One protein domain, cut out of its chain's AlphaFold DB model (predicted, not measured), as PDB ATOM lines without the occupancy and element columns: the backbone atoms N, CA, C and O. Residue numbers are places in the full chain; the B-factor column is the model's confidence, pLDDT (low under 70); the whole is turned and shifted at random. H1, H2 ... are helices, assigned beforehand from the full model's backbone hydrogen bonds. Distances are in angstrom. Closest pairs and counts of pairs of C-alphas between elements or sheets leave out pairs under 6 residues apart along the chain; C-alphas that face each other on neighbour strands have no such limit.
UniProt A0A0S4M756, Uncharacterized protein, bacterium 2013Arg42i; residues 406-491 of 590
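This is residues 406 to 491 of the 590 residues of an uncharacterized protein of bacterium 2013Arg42i (UniProt A0A0S4M756). Five helices pack at steep angles to one another: H2, the longest, runs along one side of the body, and H3 and H5 pack on its later residues. H1 and H4 make a second slanted pair, and the long link from H1 to H2, residues 417 to 434, makes one end of the longest axis, with the turn at Asp 452 at the other. The printed part has 86 residues, with five named helices in the order H1 H2 H3 H4 H5 and no named strand, and its class is all helix. It is compact, with a radius of gyration of the C-alphas of 12.6 A, and spans 37 by 26 by 20 A.

Find C-alpha 406 at (261.397, 281.714, 234.697); from there H1, residues 406 to 416, runs 15.4 A. Go on past residue 434 to C-alpha 435 at (264.831, 265.849, 232.325), where H2, residues 435 to 449, begins its 22.1 A. H3 holds residues 455 to 462 and measures 10.6 A; H4 holds residues 471 to 478 and measures 10.8 A. Last comes H5, residues 483 to 491, 12.0 A long, ending at C-alpha 491 at (252.557, 284.511, 226.215).

Start at H1, which touches H4 at a steep tilt of 45 degrees, opposite ways; their closest C-alphas, of Ile 416 and Arg 471, are 6.0 A apart. H1 is close to H2 but not clearly touching, with the C-alphas of Phe 408 and Met 440 closest at 7.4 A. H1 and H5 are near each other, with 5 pairs of C-alphas within 10 A. Now look at the later residues of H2: residues 445 to 449 alone touch H3, at a steep tilt of 53 degrees, opposite ways, closest at the C-alphas of Ala 448 and Phe 458, 6.9 A. Residues 444 to 448 alone touch H5, opposite ways at a steep tilt of 67 degrees, only just short of about perpendicular; the closest C-alphas are those of Ile 447 and Gly 488, 6.4 A. H3 and H4 are close but not clearly touching, about perpendicular at 90 degrees, with the C-alphas of Phe 462 and Phe 473 closest at 5.4 A. H2 and H4 are apart. In the backbones of H1, H3, H4 and H5, every O i to N i+4 pair is within hydrogen-bond range; in H2, 10 of 11 are.

Look for the two C-alphas farthest apart at Lys 422 and Asp 452, 37.5 A. The printed part has no cut. The link from H1 to H2 is long, with 18 residues; those from H2 to H3 and H4 to H5 are tight. The mean pLDDT of the printed part of this model is 88.7, and no printed residue is under 70.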
ATOM      1  N   LYS A 406     260.463 281.953 233.581       92.25
ATOM      2  CA  LYS A 406     261.397 281.714 234.697       92.25
ATOM      3  C   LYS A 406     262.044 280.344 234.586       92.25
ATOM      4  O   LYS A 406     263.259 280.246 234.717       92.25
ATOM      5  N   MET A 407     261.260 279.302 234.312       92.38
ATOM      6  CA  MET A 407     261.784 277.943 234.178       92.38
ATOM      7  C   MET A 407     262.875 277.866 233.100       92.38
ATOM      8  O   MET A 407     263.956 277.328 233.359       92.38
ATOM      9  N   PHE A 408     262.627 278.461 231.929       92.31
ATOM     10  CA  PHE A 408     263.594 278.515 230.842       92.31
ATOM     11  C   PHE A 408     264.831 279.329 231.222       92.31
ATOM     12  O   PHE A 408     265.942 278.809 231.120       92.31
ATOM     13  N   PHE A 409     264.675 280.574 231.687       91.69
ATOM     14  CA  PHE A 409     265.819 281.459 231.950       91.69
ATOM     15  C   PHE A 409     266.664 281.034 233.145       91.69
ATOM     16  O   PHE A 409     267.887 281.202 233.118       91.69
ATOM     17  N   SER A 410     266.055 280.417 234.155       93.56
ATOM     18  CA  SER A 410     266.776 279.762 235.243       93.56
ATOM     19  C   SER A 410     267.651 278.628 234.708       93.56
ATOM     20  O   SER A 410     268.865 278.620 234.933       93.56
ATOM     21  N   TYR A 411     267.081 277.703 233.927       92.75
ATOM     22  CA  TYR A 411     267.850 276.600 233.343       92.75
ATOM     23  C   TYR A 411     268.929 277.096 232.367       92.75
ATOM     24  O   TYR A 411     270.082 276.669 232.438       92.75
ATOM     25  N   ALA A 412     268.592 278.051 231.504       92.19
ATOM     26  CA  ALA A 412     269.508 278.687 230.564       92.19
ATOM     27  C   ALA A 412     270.700 279.339 231.287       92.19
ATOM     28  O   ALA A 412     271.851 279.101 230.914       92.19
ATOM     29  N   SER A 413     270.453 280.075 232.376       92.81
ATOM     30  CA  SER A 413     271.515 280.653 233.211       92.81
ATOM     31  C   SER A 413     272.453 279.572 233.753       92.81
ATOM     32  O   SER A 413     273.671 279.753 233.737       92.81
ATOM     33  N   MET A 414     271.916 278.412 234.148       92.81
ATOM     34  CA  MET A 414     272.718 277.274 234.608       92.81
ATOM     35  C   MET A 414     273.581 276.679 233.488       92.81
ATOM     36  O   MET A 414     274.743 276.338 233.719       92.81
ATOM     37  N   VAL A 415     273.060 276.589 232.260       91.56
ATOM     38  CA  VAL A 415     273.803 276.068 231.096       91.56
ATOM     39  C   VAL A 415     275.058 276.898 230.812       91.56
ATOM     40  O   VAL A 415     276.122 276.326 230.541       91.56
ATOM     41  N   ILE A 416     274.967 278.228 230.918       92.75
ATOM     42  CA  ILE A 416     276.101 279.147 230.709       92.75
ATOM     43  C   ILE A 416     276.921 279.425 231.979       92.75
ATOM     44  O   ILE A 416     277.962 280.071 231.881       92.75
ATOM     45  N   GLY A 417     276.512 278.899 233.138       91.50
ATOM     46  CA  GLY A 417     277.218 279.052 234.415       91.50
ATOM     47  C   GLY A 417     277.035 280.417 235.088       91.50
ATOM     48  O   GLY A 417     277.924 280.850 235.814       91.50
ATOM     49  N   ASN A 418     275.913 281.093 234.825       91.88
ATOM     50  CA  ASN A 418     275.556 282.401 235.385       91.88
ATOM     51  C   ASN A 418     274.362 282.330 236.363       91.88
ATOM     52  O   ASN A 418     273.772 283.349 236.712       91.88
ATOM     53  N   ASP A 419     273.946 281.132 236.780       92.50
ATOM     54  CA  ASP A 419     272.831 280.967 237.708       92.50
ATOM     55  C   ASP A 419     273.203 281.313 239.159       92.50
ATOM     56  O   ASP A 419     274.300 281.044 239.652       92.50
ATOM     57  N   SER A 420     272.240 281.857 239.902       91.62
ATOM     58  CA  SER A 420     272.385 282.070 241.344       91.62
ATOM     59  C   SER A 420     272.100 280.782 242.099       91.62
ATOM     60  O   SER A 420     270.999 280.254 241.981       91.62
ATOM     61  N   LYS A 421     272.986 280.330 242.999       88.00
ATOM     62  CA  LYS A 421     272.732 279.165 243.883       88.00
ATOM     63  C   LYS A 421     271.431 279.264 244.700       88.00
ATOM     64  O   LYS A 421     270.928 278.243 245.158       88.00
ATOM     65  N   LYS A 422     270.892 280.475 244.883       92.56
ATOM     66  CA  LYS A 422     269.620 280.736 245.581       92.56
ATOM     67  C   LYS A 422     268.388 280.649 244.673       92.56
ATOM     68  O   LYS A 422     267.276 280.793 245.171       92.56
ATOM     69  N   ASP A 423     268.574 280.442 243.372       93.69
ATOM     70  CA  ASP A 423     267.482 280.264 242.424       93.69
ATOM     71  C   ASP A 423     266.659 279.026 242.801       93.69
ATOM     72  O   ASP A 423     267.154 277.892 242.770       93.69
ATOM     73  N   ARG A 424     265.408 279.280 243.192       94.75
ATOM     74  CA  ARG A 424     264.459 278.268 243.655       94.75
ATOM     75  C   ARG A 424     263.928 277.412 242.509       94.75
ATOM     76  O   ARG A 424     263.640 276.241 242.744       94.75
ATOM     77  N   TYR A 425     263.899 277.935 241.278       95.00
ATOM     78  CA  TYR A 425     263.534 277.148 240.096       95.00
ATOM     79  C   TYR A 425     264.537 276.018 239.836       95.00
ATOM     80  O   TYR A 425     264.184 274.984 239.281       95.00
ATOM     81  N   LEU A 426     265.772 276.165 240.318       94.06
ATOM     82  CA  LEU A 426     266.858 275.215 240.100       94.06
ATOM     83  C   LEU A 426     267.115 274.247 241.266       94.06
ATOM     84  O   LEU A 426     268.033 273.432 241.167       94.06
ATOM     85  N   HIS A 427     266.358 274.319 242.367       90.00
ATOM     86  CA  HIS A 427     266.680 273.600 243.610       90.00
ATOM     87  C   HIS A 427     266.853 272.078 243.422       90.00
ATOM     88  O   HIS A 427     267.891 271.548 243.814       90.00
ATOM     89  N   TYR A 428     265.902 271.399 242.765       85.69
ATOM     90  CA  TYR A 428     265.986 269.959 242.448       85.69
ATOM     91  C   TYR A 428     266.478 269.657 241.027       85.69
ATOM     92  O   TYR A 428     267.061 268.596 240.781       85.69
ATOM     93  N   ILE A 429     266.325 270.614 240.111       88.62
ATOM     94  CA  ILE A 429     266.741 270.490 238.708       88.62
ATOM     95  C   ILE A 429     268.270 270.438 238.584       88.62
ATOM     96  O   ILE A 429     268.802 269.698 237.758       88.62
ATOM     97  N   ARG A 430     269.013 271.154 239.444       89.00
ATOM     98  CA  ARG A 430     270.490 271.145 239.436       89.00
ATOM     99  C   ARG A 430     271.097 269.756 239.556       89.00
ATOM    100  O   ARG A 430     272.142 269.512 238.956       89.00
ATOM    101  N   SER A 431     270.468 268.881 240.331       86.12
ATOM    102  CA  SER A 431     270.945 267.515 240.544       86.12
ATOM    103  C   SER A 431     270.458 266.542 239.464       86.12
ATOM    104  O   SER A 431     270.945 265.422 239.416       86.12
ATOM    105  N   ASN A 432     269.541 266.963 238.583       83.25
ATOM    106  CA  ASN A 432     268.847 266.117 237.605       83.25
ATOM    107  C   ASN A 432     268.713 266.821 236.242       83.25
ATOM    108  O   ASN A 432     267.628 266.950 235.676       83.25
ATOM    109  N   LYS A 433     269.835 267.314 235.712       79.75
ATOM    110  CA  LYS A 433     269.870 268.304 234.618       79.75
ATOM    111  C   LYS A 433     269.306 267.824 233.272       79.75
ATOM    112  O   LYS A 433     269.172 268.639 232.373       79.75
ATOM    113  N   PHE A 434     269.012 266.535 233.110       77.19
ATOM    114  CA  PHE A 434     268.641 265.949 231.819       77.19
ATOM    115  C   PHE A 434     267.138 265.936 231.537       77.19
ATOM    116  O   PHE A 434     266.763 265.901 230.370       77.19
ATOM    117  N   PHE A 435     266.272 265.998 232.555       81.50
ATOM    118  CA  PHE A 435     264.831 265.849 232.325       81.50
ATOM    119  C   PHE A 435     264.190 267.102 231.737       81.50
ATOM    120  O   PHE A 435     263.608 267.039 230.658       81.50
ATOM    121  N   LEU A 436     264.337 268.250 232.408       85.38
ATOM    122  CA  LEU A 436     263.736 269.511 231.965       85.38
ATOM    123  C   LEU A 436     264.063 269.864 230.486       85.38
ATOM    124  O   LEU A 436     263.135 270.225 229.756       85.38
ATOM    125  N   PRO A 437     265.308 269.709 229.980       85.56
ATOM    126  CA  PRO A 437     265.636 269.955 228.572       85.56
ATOM    127  C   PRO A 437     264.779 269.212 227.551       85.56
ATOM    128  O   PRO A 437     264.515 269.767 226.488       85.56
ATOM    129  N   VAL A 438     264.331 267.988 227.848       84.25
ATOM    130  CA  VAL A 438     263.496 267.197 226.927       84.25
ATOM    131  C   VAL A 438     262.166 267.908 226.674       84.25
ATOM    132  O   VAL A 438     261.753 268.085 225.526       84.25
ATOM    133  N   PHE A 439     261.530 268.391 227.742       87.19
ATOM    134  CA  PHE A 439     260.246 269.091 227.672       87.19
ATOM    135  C   PHE A 439     260.401 270.516 227.133       87.19
ATOM    136  O   PHE A 439     259.596 270.952 226.312       87.19
ATOM    137  N   MET A 440     261.477 271.218 227.509       88.44
ATOM    138  CA  MET A 440     261.809 272.520 226.917       88.44
ATOM    139  C   MET A 440     262.043 272.407 225.410       88.44
ATOM    140  O   MET A 440     261.581 273.262 224.658       88.44
ATOM    141  N   ARG A 441     262.711 271.344 224.943       89.44
ATOM    142  CA  ARG A 441     262.914 271.097 223.511       89.44
ATOM    143  C   ARG A 441     261.603 270.896 222.777       89.44
ATOM    144  O   ARG A 441     261.421 271.510 221.730       89.44
ATOM    145  N   LYS A 442     260.684 270.096 223.329       89.50
ATOM    146  CA  LYS A 442     259.342 269.904 222.756       89.50
ATOM    147  C   LYS A 442     258.585 271.236 222.650       89.50
ATOM    148  O   LYS A 442     258.065 271.548 221.584       89.50
ATOM    149  N   TYR A 443     258.628 272.056 223.699       93.44
ATOM    150  CA  TYR A 443     258.015 273.387 223.711       93.44
ATOM    151  C   TYR A 443     258.616 274.351 222.685       93.44
ATOM    152  O   TYR A 443     257.908 274.911 221.852       93.44
ATOM    153  N   LEU A 444     259.941 274.503 222.681       92.62
ATOM    154  CA  LEU A 444     260.608 275.389 221.732       92.62
ATOM    155  C   LEU A 444     260.418 274.928 220.280       92.62
ATOM    156  O   LEU A 444     260.330 275.773 219.389       92.62
ATOM    157  N   ARG A 445     260.327 273.613 220.040       91.75
ATOM    158  CA  ARG A 445     260.034 273.054 218.714       91.75
ATOM    159  C   ARG A 445     258.634 273.443 218.252       91.75
ATOM    160  O   ARG A 445     258.467 273.761 217.080       91.75
ATOM    161  N   SER A 446     257.662 273.445 219.163       92.62
ATOM    162  CA  SER A 446     256.304 273.910 218.884       92.62
ATOM    163  C   SER A 446     256.302 275.385 218.472       92.62
ATOM    164  O   SER A 446     255.869 275.711 217.367       92.62
ATOM    165  N   ILE A 447     256.926 276.268 219.268       91.94
ATOM    166  CA  ILE A 447     257.063 277.690 218.903       91.94
ATOM    167  C   ILE A 447     257.734 277.842 217.533       91.94
ATOM    168  O   ILE A 447     257.266 278.620 216.704       91.94
ATOM    169  N   ALA A 448     258.828 277.119 217.286       91.69
ATOM    170  CA  ALA A 448     259.556 277.179 216.023       91.69
ATOM    171  C   ALA A 448     258.668 276.783 214.829       91.69
ATOM    172  O   ALA A 448     258.621 277.522 213.845       91.69
ATOM    173  N   ALA A 449     257.918 275.683 214.946       91.44
ATOM    174  CA  ALA A 449     257.040 275.185 213.891       91.44
ATOM    175  C   ALA A 449     255.970 276.216 213.491       91.44
ATOM    176  O   ALA A 449     255.781 276.476 212.304       91.44
ATOM    177  N   TYR A 450     255.336 276.873 214.467       91.31
ATOM    178  CA  TYR A 450     254.302 277.887 214.208       91.31
ATOM    179  C   TYR A 450     254.848 279.294 213.941       91.31
ATOM    180  O   TYR A 450     254.080 280.240 213.782       91.31
ATOM    181  N   ASN A 451     256.172 279.439 213.875       87.38
ATOM    182  CA  ASN A 451     256.864 280.658 213.456       87.38
ATOM    183  C   ASN A 451     257.735 280.407 212.210       87.38
ATOM    184  O   ASN A 451     258.770 281.053 212.035       87.38
ATOM    185  N   ASP A 452     257.308 279.462 211.363       85.88
ATOM    186  CA  ASP A 452     257.877 279.134 210.052       85.88
ATOM    187  C   ASP A 452     259.372 278.722 210.082       85.88
ATOM    188  O   ASP A 452     260.101 278.892 209.102       85.88
ATOM    189  N   MET A 453     259.852 278.159 211.198       88.81
ATOM    190  CA  MET A 453     261.196 277.583 211.309       88.81
ATOM    191  C   MET A 453     261.151 276.069 211.074       88.81
ATOM    192  O   MET A 453     260.391 275.349 211.722       88.81
ATOM    193  N   SER A 454     261.997 275.566 210.170       88.88
ATOM    194  CA  SER A 454     262.077 274.128 209.898       88.88
ATOM    195  C   SER A 454     262.645 273.347 211.088       88.88
ATOM    196  O   SER A 454     263.471 273.855 211.851       88.88
ATOM    197  N   ALA A 455     262.243 272.079 211.214       87.31
ATOM    198  CA  ALA A 455     262.728 271.192 212.272       87.31
ATOM    199  C   ALA A 455     264.260 271.031 212.243       87.31
ATOM    200  O   ALA A 455     264.894 271.078 213.294       87.31
ATOM    201  N   ASP A 456     264.860 270.934 211.053       87.56
ATOM    202  CA  ASP A 456     266.315 270.811 210.903       87.56
ATOM    203  C   ASP A 456     267.050 272.075 211.362       87.56
ATOM    204  O   ASP A 456     268.054 271.991 212.073       87.56
ATOM    205  N   ALA A 457     266.538 273.259 210.995       88.50
ATOM    206  CA  ALA A 457     267.115 274.530 211.426       88.50
ATOM    207  C   ALA A 457     267.014 274.700 212.948       88.50
ATOM    208  O   ALA A 457     267.956 275.177 213.582       88.50
ATOM    209  N   PHE A 458     265.894 274.268 213.529       90.62
ATOM    210  CA  PHE A 458     265.672 274.262 214.969       90.62
ATOM    211  C   PHE A 458     266.645 273.327 215.700       90.62
ATOM    212  O   PHE A 458     267.369 273.761 216.601       90.62
ATOM    213  N   ASP A 459     266.694 272.053 215.305       87.12
ATOM    214  CA  ASP A 459     267.492 271.040 215.994       87.12
ATOM    215  C   ASP A 459     268.991 271.332 215.853       87.12
ATOM    216  O   ASP A 459     269.701 271.386 216.859       87.12
ATOM    217  N   TYR A 460     269.469 271.610 214.633       87.38
ATOM    218  CA  TYR A 460     270.875 271.946 214.406       87.38
ATOM    219  C   TYR A 460     271.254 273.293 215.026       87.38
ATOM    220  O   TYR A 460     272.378 273.457 215.503       87.38
ATOM    221  N   GLY A 461     270.348 274.271 215.034       87.62
ATOM    222  CA  GLY A 461     270.615 275.590 215.597       87.62
ATOM    223  C   GLY A 461     270.756 275.556 217.116       87.62
ATOM    224  O   GLY A 461     271.703 276.128 217.663       87.62
ATOM    225  N   PHE A 462     269.826 274.891 217.806       90.38
ATOM    226  CA  PHE A 462     269.636 275.103 219.244       90.38
ATOM    227  C   PHE A 462     270.197 273.982 220.116       90.38
ATOM    228  O   PHE A 462     270.584 274.257 221.254       90.38
ATOM    229  N   TYR A 463     270.295 272.752 219.604       89.19
ATOM    230  CA  TYR A 463     270.647 271.572 220.398       89.19
ATOM    231  C   TYR A 463     271.929 270.899 219.903       89.19
ATOM    232  O   TYR A 463     272.286 270.965 218.727       89.19
ATOM    233  N   ASP A 464     272.676 270.299 220.828       84.94
ATOM    234  CA  ASP A 464     273.850 269.487 220.524       84.94
ATOM    235  C   ASP A 464     273.479 268.034 220.171       84.94
ATOM    236  O   ASP A 464     272.313 267.639 220.173       84.94
ATOM    237  N   ILE A 465     274.495 267.222 219.860       78.00
ATOM    238  CA  ILE A 465     274.316 265.823 219.444       78.00
ATOM    239  C   ILE A 465     273.707 264.924 220.531       78.00
ATOM    240  O   ILE A 465     273.194 263.856 220.206       78.00
ATOM    241  N   ILE A 466     273.763 265.333 221.803       73.44
ATOM    242  CA  ILE A 466     273.164 264.602 222.930       73.44
ATOM    243  C   ILE A 466     271.809 265.197 223.346       73.44
ATOM    244  O   ILE A 466     271.213 264.746 224.321       73.44
ATOM    245  N   GLY A 467     271.296 266.181 222.597       73.81
ATOM    246  CA  GLY A 467     269.976 266.773 222.797       73.81
ATOM    247  C   GLY A 467     269.908 267.843 223.888       73.81
ATOM    248  O   GLY A 467     268.802 268.206 224.292       73.81
ATOM    249  N   LEU A 468     271.043 268.365 224.361       84.00
ATOM    250  CA  LEU A 468     271.092 269.489 225.302       84.00
ATOM    251  C   LEU A 468     271.196 270.831 224.560       84.00
ATOM    252  O   LEU A 468     271.746 270.889 223.460       84.00
ATOM    253  N   PRO A 469     270.683 271.935 225.138       88.62
ATOM    254  CA  PRO A 469     270.774 273.241 224.498       88.62
ATOM    255  C   PRO A 469     272.233 273.701 224.395       88.62
ATOM    256  O   PRO A 469     272.981 273.709 225.380       88.62
ATOM    257  N   LYS A 470     272.633 274.146 223.202       93.25
ATOM    258  CA  LYS A 470     273.974 274.676 222.948       93.25
ATOM    259  C   LYS A 470     274.214 275.930 223.780       93.25
ATOM    260  O   LYS A 470     273.393 276.845 223.822       93.25
ATOM    261  N   ARG A 471     275.417 276.043 224.348       93.94
ATOM    262  CA  ARG A 471     275.854 277.275 225.029       93.94
ATOM    263  C   ARG A 471     275.820 278.505 224.119       93.94
ATOM    264  O   ARG A 471     275.581 279.594 224.625       93.94
ATOM    265  N   SER A 472     276.073 278.347 222.816       93.62
ATOM    266  CA  SER A 472     275.962 279.437 221.837       93.62
ATOM    267  C   SER A 472     274.523 279.934 221.733       93.62
ATOM    268  O   SER A 472     274.288 281.103 221.999       93.62
ATOM    269  N   PHE A 473     273.570 279.032 221.485       93.12
ATOM    270  CA  PHE A 473     272.141 279.349 221.438       93.12
ATOM    271  C   PHE A 473     271.670 280.053 222.716       93.12
ATOM    272  O   PHE A 473     271.000 281.080 222.655       93.12
ATOM    273  N   VAL A 474     272.078 279.551 223.886       93.06
ATOM    274  CA  VAL A 474     271.711 280.179 225.160       93.06
ATOM    275  C   VAL A 474     272.314 281.581 225.308       93.06
ATOM    276  O   VAL A 474     271.652 282.476 225.816       93.06
ATOM    277  N   LYS A 475     273.547 281.835 224.868       92.56
ATOM    278  CA  LYS A 475     274.081 283.209 224.888       92.56
ATOM    279  C   LYS A 475     273.299 284.120 223.947       92.56
ATOM    280  O   LYS A 475     272.918 285.215 224.337       92.56
ATOM    281  N   GLU A 476     273.007 283.631 222.750       91.94
ATOM    282  CA  GLU A 476     272.265 284.370 221.734       91.94
ATOM    283  C   GLU A 476     270.852 284.732 222.191       91.94
ATOM    284  O   GLU A 476     270.412 285.858 221.956       91.94
ATOM    285  N   ILE A 477     270.161 283.830 222.896       88.94
ATOM    286  CA  ILE A 477     268.851 284.158 223.455       88.94
ATOM    287  C   ILE A 477     268.986 285.284 224.489       88.94
ATOM    288  O   ILE A 477     268.262 286.267 224.383       88.94
ATOM    289  N   PHE A 478     269.956 285.255 225.412       88.31
ATOM    290  CA  PHE A 478     270.185 286.372 226.350       88.31
ATOM    291  C   PHE A 478     270.573 287.694 225.662       88.31
ATOM    292  O   PHE A 478     270.289 288.758 226.199       88.31
ATOM    293  N   GLU A 479     271.171 287.647 224.469       87.94
ATOM    294  CA  GLU A 479     271.449 288.821 223.620       87.94
ATOM    295  C   GLU A 479     270.198 289.356 222.888       87.94
ATOM    296  O   GLU A 479     270.294 290.286 222.087       87.94
ATOM    297  N   GLY A 480     269.022 288.760 223.111       83.31
ATOM    298  CA  GLY A 480     267.767 289.148 222.466       83.31
ATOM    299  C   GLY A 480     267.592 288.592 221.048       83.31
ATOM    300  O   GLY A 480     266.652 288.984 220.342       83.31
ATOM    301  N   LYS A 481     268.455 287.663 220.606       82.81
ATOM    302  CA  LYS A 481     268.207 286.886 219.383       82.81
ATOM    303  C   LYS A 481     267.045 285.919 219.660       82.81
ATOM    304  O   LYS A 481     266.852 285.466 220.782       82.81
ATOM    305  N   TYR A 482     266.235 285.628 218.640       85.94
ATOM    306  CA  TYR A 482     265.024 284.788 218.735       85.94
ATOM    307  C   TYR A 482     263.824 285.408 219.479       85.94
ATOM    308  O   TYR A 482     263.184 284.773 220.317       85.94
ATOM    309  N   ARG A 483     263.436 286.636 219.108       81.88
ATOM    310  CA  ARG A 483     262.259 287.337 219.668       81.88
ATOM    311  C   ARG A 483     260.955 286.526 219.661       81.88
ATOM    312  O   ARG A 483     260.144 286.702 220.566       81.88
ATOM    313  N   ASN A 484     260.748 285.643 218.685       82.75
ATOM    314  CA  ASN A 484     259.549 284.797 218.629       82.75
ATOM    315  C   ASN A 484     259.516 283.770 219.772       82.75
ATOM    316  O   ASN A 484     258.456 283.541 220.341       82.75
ATOM    317  N   ILE A 485     260.673 283.233 220.181       86.44
ATOM    318  CA  ILE A 485     260.786 282.323 221.331       86.44
ATOM    319  C   ILE A 485     260.461 283.057 222.629       86.44
ATOM    320  O   ILE A 485     259.660 282.576 223.427       86.44
ATOM    321  N   TYR A 486     261.028 284.252 222.810       85.75
ATOM    322  CA  TYR A 486     260.682 285.124 223.934       85.75
ATOM    323  C   TYR A 486     259.194 285.425 223.989       85.75
ATOM    324  O   TYR A 486     258.588 285.304 225.048       85.75
ATOM    325  N   THR A 487     258.623 285.808 222.847       86.44
ATOM    326  CA  THR A 487     257.200 286.127 222.738       86.44
ATOM    327  C   THR A 487     256.353 284.915 223.113       86.44
ATOM    328  O   THR A 487     255.461 285.065 223.938       86.44
ATOM    329  N   GLY A 488     256.659 283.728 222.579       88.81
ATOM    330  CA  GLY A 488     255.974 282.482 222.933       88.81
ATOM    331  C   GLY A 488     256.029 282.204 224.434       88.81
ATOM    332  O   GLY A 488     254.992 282.193 225.083       88.81
ATOM    333  N   MET A 489     257.231 282.118 225.021       89.44
ATOM    334  CA  MET A 489     257.414 281.856 226.463       89.44
ATOM    335  C   MET A 489     256.670 282.842 227.357       89.44
ATOM    336  O   MET A 489     256.081 282.468 228.371       89.44
ATOM    337  N   SER A 490     256.731 284.115 226.979       87.75
ATOM    338  CA  SER A 490     256.064 285.213 227.663       87.75
ATOM    339  C   SER A 490     254.547 284.989 227.656       87.75
ATOM    340  O   SER A 490     253.899 285.043 228.703       87.75
ATOM    341  N   VAL A 491     253.994 284.690 226.475       88.69
ATOM    342  CA  VAL A 491     252.557 284.511 226.215       88.69
ATOM    343  C   VAL A 491     252.037 283.207 226.811       88.69
ATOM    344  O   VAL A 491     250.886 283.139 227.222       88.69
TER     345      VAL A 491